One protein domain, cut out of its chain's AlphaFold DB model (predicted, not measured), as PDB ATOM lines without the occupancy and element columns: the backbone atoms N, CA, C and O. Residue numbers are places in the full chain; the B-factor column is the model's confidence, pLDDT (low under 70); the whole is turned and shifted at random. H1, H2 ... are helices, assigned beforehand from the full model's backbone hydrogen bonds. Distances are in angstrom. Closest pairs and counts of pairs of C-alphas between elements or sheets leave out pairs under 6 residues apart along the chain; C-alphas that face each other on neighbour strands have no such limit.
ATOM      1  N   LEU A 357      86.475 119.445  84.628       64.06
ATOM      2  CA  LEU A 357      86.625 118.009  84.915       64.06
ATOM      3  C   LEU A 357      85.898 117.114  83.898       64.06
ATOM      4  O   LEU A 357      86.113 115.903  83.863       64.06
ATOM      5  N   VAL A 358      85.011 117.701  83.095       67.19
ATOM      6  CA  VAL A 358      84.214 117.018  82.085       67.19
ATOM      7  C   VAL A 358      84.489 117.674  80.745       67.19
ATOM      8  O   VAL A 358      84.184 118.847  80.560       67.19
ATOM      9  N   ASP A 359      85.028 116.890  79.812       80.94
ATOM     10  CA  ASP A 359      85.250 117.311  78.432       80.94
ATOM     11  C   ASP A 359      83.932 117.861  77.841       80.94
ATOM     12  O   ASP A 359      82.900 117.175  77.949       80.94
ATOM     13  N   PRO A 360      83.909 119.071  77.247       80.81
ATOM     14  CA  PRO A 360      82.703 119.660  76.662       80.81
ATOM     15  C   PRO A 360      81.983 118.725  75.684       80.81
ATOM     16  O   PRO A 360      80.756 118.781  75.576       80.81
ATOM     17  N   GLU A 361      82.708 117.836  75.003       81.62
ATOM     18  CA  GLU A 361      82.105 116.832  74.125       81.62
ATOM     19  C   GLU A 361      81.309 115.783  74.913       81.62
ATOM     20  O   GLU A 361      80.148 115.514  74.598       81.62
ATOM     21  N   THR A 362      81.865 115.271  76.014       81.44
ATOM     22  CA  THR A 362      81.126 114.360  76.902       81.44
ATOM     23  C   THR A 362      79.939 115.035  77.581       81.44
ATOM     24  O   THR A 362      78.921 114.383  77.796       81.44
ATOM     25  N   ARG A 363      80.009 116.339  77.877       83.12
ATOM     26  CA  ARG A 363      78.866 117.091  78.418       83.12
ATOM     27  C   ARG A 363      77.719 117.168  77.411       83.12
ATOM     28  O   ARG A 363      76.584 116.869  77.769       83.12
ATOM     29  N   ARG A 364      78.020 117.472  76.144       85.44
ATOM     30  CA  ARG A 364      77.025 117.455  75.057       85.44
ATOM     31  C   ARG A 364      76.403 116.074  74.877       85.44
ATOM     32  O   ARG A 364      75.195 115.980  74.707       85.44
ATOM     33  N   GLN A 365      77.199 115.009  74.961       85.38
ATOM     34  CA  GLN A 365      76.689 113.635  74.890       85.38
ATOM     35  C   GLN A 365      75.770 113.295  76.074       85.38
ATOM     36  O   GLN A 365      74.741 112.661  75.874       85.38
ATOM     37  N   MET A 366      76.072 113.768  77.290       83.38
ATOM     38  CA  MET A 366      75.200 113.591  78.466       83.38
ATOM     39  C   MET A 366      73.895 114.396  78.389       83.38
ATOM     40  O   MET A 366      72.901 114.008  79.004       83.38
ATOM     41  N   GLU A 367      73.903 115.536  77.696       87.25
ATOM     42  CA  GLU A 367      72.709 116.353  77.453       87.25
ATOM     43  C   GLU A 367      71.851 115.778  76.315       87.25
ATOM     44  O   GLU A 367      70.624 115.837  76.389       87.25
ATOM     45  N   ALA A 368      72.483 115.188  75.294       91.44
ATOM     46  CA  ALA A 368      71.811 114.596  74.140       91.44
ATOM     47  C   ALA A 368      71.234 113.198  74.415       91.44
ATOM     48  O   ALA A 368      70.139 112.897  73.939       91.44
ATOM     49  N   ASP A 369      71.946 112.353  75.167       93.62
ATOM     50  CA  ASP A 369      71.535 110.976  75.451       93.62
ATOM     51  C   ASP A 369      71.351 110.720  76.963       93.62
ATOM     52  O   ASP A 369      72.324 110.711  77.734       93.62
ATOM     53  N   PRO A 370      70.109 110.463  77.424       91.88
ATOM     54  CA  PRO A 370      69.848 110.141  78.819       91.88
ATOM     55  C   PRO A 370      70.446 108.795  79.258       91.88
ATOM     56  O   PRO A 370      70.769 108.666  80.441       91.88
ATOM     57  N   MET A 371      70.617 107.814  78.359       94.31
ATOM     58  CA  MET A 371      71.195 106.505  78.707       94.31
ATOM     59  C   MET A 371      72.690 106.627  78.983       94.31
ATOM     60  O   MET A 371      73.153 106.197  80.040       94.31
ATOM     61  N   PHE A 372      73.419 107.334  78.116       91.81
ATOM     62  CA  PHE A 372      74.830 107.656  78.335       91.81
ATOM     63  C   PHE A 372      75.069 108.387  79.666       91.81
ATOM     64  O   PHE A 372      76.023 108.091  80.391       91.81
ATOM     65  N   ARG A 373      74.175 109.315  80.040       93.06
ATOM     66  CA  ARG A 373      74.252 110.005  81.336       93.06
ATOM     67  C   ARG A 373      74.152 109.027  82.509       93.06
ATOM     68  O   ARG A 373      74.958 109.121  83.430       93.06
ATOM     69  N   VAL A 374      73.203 108.091  82.473       94.75
ATOM     70  CA  VAL A 374      73.008 107.094  83.542       94.75
ATOM     71  C   VAL A 374      74.179 106.113  83.617       94.75
ATOM     72  O   VAL A 374      74.671 105.831  84.711       94.75
ATOM     73  N   GLU A 375      74.680 105.629  82.481       94.38
ATOM     74  CA  GLU A 375      75.849 104.741  82.431       94.38
ATOM     75  C   GLU A 375      77.102 105.410  82.999       94.38
ATOM     76  O   GLU A 375      77.827 104.819  83.800       94.38
ATOM     77  N   LYS A 376      77.340 106.678  82.651       91.94
ATOM     78  CA  LYS A 376      78.462 107.431  83.209       91.94
ATOM     79  C   LYS A 376      78.297 107.650  84.712       91.94
ATOM     80  O   LYS A 376      79.226 107.364  85.457       91.94
ATOM     81  N   THR A 377      77.115 108.060  85.179       90.75
ATOM     82  CA  THR A 377      76.858 108.234  86.619       90.75
ATOM     83  C   THR A 377      77.038 106.931  87.399       90.75
ATOM     84  O   THR A 377      77.659 106.933  88.458       90.75
ATOM     85  N   THR A 378      76.553 105.801  86.882       95.00
ATOM     86  CA  THR A 378      76.720 104.490  87.536       95.00
ATOM     87  C   THR A 378      78.178 104.031  87.543       95.00
ATOM     88  O   THR A 378      78.665 103.549  88.568       95.00
ATOM     89  N   ARG A 379      78.914 104.248  86.447       94.19
ATOM     90  CA  ARG A 379      80.356 103.985  86.374       94.19
ATOM     91  C   ARG A 379      81.149 104.851  87.353       94.19
ATOM     92  O   ARG A 379      82.050 104.332  88.013       94.19
ATOM     93  N   ASP A 380      80.807 106.130  87.470       93.00
ATOM     94  CA  ASP A 380      81.447 107.062  88.402       93.00
ATOM     95  C   ASP A 380      81.178 106.648  89.859       93.00
ATOM     96  O   ASP A 380      82.116 106.575  90.651       93.00
ATOM     97  N   MET A 381      79.945 106.246  90.194       94.88
ATOM     98  CA  MET A 381      79.607 105.686  91.513       94.88
ATOM     99  C   MET A 381      80.384 104.400  91.821       94.88
ATOM    100  O   MET A 381      80.827 104.181  92.951       94.88
ATOM    101  N   GLN A 382      80.572 103.527  90.829       96.25
ATOM    102  CA  GLN A 382      81.331 102.295  91.025       96.25
ATOM    103  C   GLN A 382      82.827 102.567  91.208       96.25
ATOM    104  O   GLN A 382      83.466 101.931  92.048       96.25
ATOM    105  N   LYS A 383      83.375 103.543  90.477       96.25
ATOM    106  CA  LYS A 383      84.744 104.016  90.680       96.25
ATOM    107  C   LYS A 383      84.915 104.600  92.081       96.25
ATOM    108  O   LYS A 383      85.828 104.189  92.786       96.25
ATOM    109  N   GLU A 384      83.996 105.461  92.518       95.75
ATOM    110  CA  GLU A 384      84.001 106.034  93.868       95.75
ATOM    111  C   GLU A 384      83.987 104.940  94.945       95.75
ATOM    112  O   GLU A 384      84.745 105.007  95.911       95.75
ATOM    113  N   ARG A 385      83.168 103.894  94.775       96.62
ATOM    114  CA  ARG A 385      83.115 102.764  95.712       96.62
ATOM    115  C   ARG A 385      84.436 101.995  95.770       96.62
ATOM    116  O   ARG A 385      84.895 101.667  96.863       96.62
ATOM    117  N   ASN A 386      85.034 101.709  94.615       97.06
ATOM    118  CA  ASN A 386      86.311 101.000  94.538       97.06
ATOM    119  C   ASN A 386      87.448 101.835  95.142       97.06
ATOM    120  O   ASN A 386      88.270 101.306  95.887       97.06
ATOM    121  N   ASP A 387      87.466 103.139  94.862       96.69
ATOM    122  CA  ASP A 387      88.469 104.063  95.388       96.69
ATOM    123  C   ASP A 387      88.328 104.222  96.908       96.69
ATOM    124  O   ASP A 387      89.333 104.207  97.613       96.69
ATOM    125  N   LYS A 388      87.099 104.278  97.446       96.88
ATOM    126  CA  LYS A 388      86.855 104.270  98.900       96.88
ATOM    127  C   LYS A 388      87.365 102.998  99.572       96.88
ATOM    128  O   LYS A 388      88.011 103.098 100.609       96.88
ATOM    129  N   ALA A 389      87.104 101.826  98.988       96.88
ATOM    130  CA  ALA A 389      87.616 100.562  99.520       96.88
ATOM    131  C   ALA A 389      89.152 100.557  99.533       96.88
ATOM    132  O   ALA A 389      89.760 100.314 100.566       96.88
ATOM    133  N   ARG A 390      89.777 100.963  98.422       97.56
ATOM    134  CA  ARG A 390      91.235 101.084  98.324       97.56
ATOM    135  C   ARG A 390      91.819 102.080  99.330       97.56
ATOM    136  O   ARG A 390      92.913 101.854  99.836       97.56
ATOM    137  N   LEU A 391      91.145 103.202  99.579       97.50
ATOM    138  CA  LEU A 391      91.580 104.179 100.580       97.50
ATOM    139  C   LEU A 391      91.503 103.604 101.998       97.50
ATOM    140  O   LEU A 391      92.424 103.851 102.767       97.50
ATOM    141  N   SER A 392      90.468 102.816 102.307       96.81
ATOM    142  CA  SER A 392      90.378 102.074 103.572       96.81
ATOM    143  C   SER A 392      91.552 101.110 103.721       96.81
ATOM    144  O   SER A 392      92.268 101.191 104.708       96.81
ATOM    145  N   ASP A 393      91.836 100.297 102.696       96.25
ATOM    146  CA  ASP A 393      92.966  99.357 102.724       96.25
ATOM    147  C   ASP A 393      94.307 100.083 102.958       96.25
ATOM    148  O   ASP A 393      95.198  99.587 103.644       96.25
ATOM    149  N   LEU A 394      94.479 101.275 102.373       95.62
ATOM    150  CA  LEU A 394      95.678 102.094 102.570       95.62
ATOM    151  C   LEU A 394      95.758 102.700 103.975       95.62
ATOM    152  O   LEU A 394      96.867 102.832 104.491       95.62
ATOM    153  N   GLN A 395      94.624 103.081 104.565       94.88
ATOM    154  CA  GLN A 395      94.549 103.547 105.951       94.88
ATOM    155  C   GLN A 395      94.890 102.410 106.913       94.88
ATOM    156  O   GLN A 395      95.779 102.586 107.735       94.88
ATOM    157  N   ASP A 396      94.322 101.220 106.718       94.31
ATOM    158  CA  ASP A 396      94.632 100.039 107.529       94.31
ATOM    159  C   ASP A 396      96.138  99.702 107.464       94.31
ATOM    160  O   ASP A 396      96.796  99.501 108.485       94.31
ATOM    161  N   LEU A 397      96.737  99.742 106.264       90.38
ATOM    162  CA  LEU A 397      98.185  99.566 106.080       90.38
ATOM    163  C   LEU A 397      99.029 100.678 106.724       90.38
ATOM    164  O   LEU A 397     100.205 100.454 107.029       90.38
ATOM    165  N   GLN A 398      98.490 101.890 106.848       89.62
ATOM    166  CA  GLN A 398      99.156 102.999 107.524       89.62
ATOM    167  C   GLN A 398      99.091 102.819 109.043       89.62
ATOM    168  O   GLN A 398     100.115 103.013 109.701       89.62
ATOM    169  N   ASP A 399      97.945 102.397 109.569       88.25
ATOM    170  CA  ASP A 399      97.715 102.146 110.992       88.25
ATOM    171  C   ASP A 399      98.606 100.990 111.487       88.25
ATOM    172  O   ASP A 399      99.297 101.097 112.500       88.25
ATOM    173  N   GLU A 400      98.751  99.925 110.689       83.94
ATOM    174  CA  GLU A 400      99.743  98.858 110.924       83.94
ATOM    175  C   GLU A 400     101.200  99.372 110.961       83.94
ATOM    176  O   GLU A 400     102.102  98.730 111.516       83.94
ATOM    177  N   ARG A 401     101.466 100.528 110.343       82.44
ATOM    178  CA  ARG A 401     102.790 101.160 110.249       82.44
ATOM    179  C   ARG A 401     103.004 102.309 111.228       82.44
ATOM    180  O   ARG A 401     104.040 102.972 111.134       82.44
ATOM    181  N   GLU A 402     102.112 102.503 112.197       81.62
ATOM    182  CA  GLU A 402     102.244 103.551 113.216       81.62
ATOM    183  C   GLU A 402     103.558 103.467 114.012       81.62
ATOM    184  O   GLU A 402     104.133 104.507 114.355       81.62
TER     185      GLU A 402
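Overview. This is residues 357 to 402 of the 515 residues of the protein "CCDC130 protein" of Symbiodinium necroappetens (UniProt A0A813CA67). What shape is this? A long helix, H2, makes the longest axis, and short H1 meets its first end at a corner, like a hook. What is it made of? The 46 printed residues, all helix in class, hold two named helices, H1 then H2. The whole is extended, radius of gyration of the C-alphas 16.3 A, spans 50 by 18 by 7 A.

Along the chain. Where is the long helix? H2, residues 370 to 399, runs 43.3 A to C-alpha 399 at (97.715, 102.146, 110.992). And the short one? H1, residues 360 to 368, runs 12.3 A from C-alpha 360 at (82.703, 119.660, 76.662).

Arrangement. Where do the helices meet? H2 touches H1 only at the corner by their tight link, with residues 372 to 373 alone; the closest C-alphas, of Met 366 and Arg 373, are 4.7 A apart. How do they run? They run opposite ways at a steep tilt of 55 degrees. Every O i to N i+4 pair in H1 and H2 is within hydrogen-bond range.

Size, cuts and confidence. How large is it? The farthest C-alphas, of Ala 368 and Glu 402, are 50.7 A apart. Any cut or low confidence? The printed part has no cut; residues 357 to 358 have pLDDT under 70.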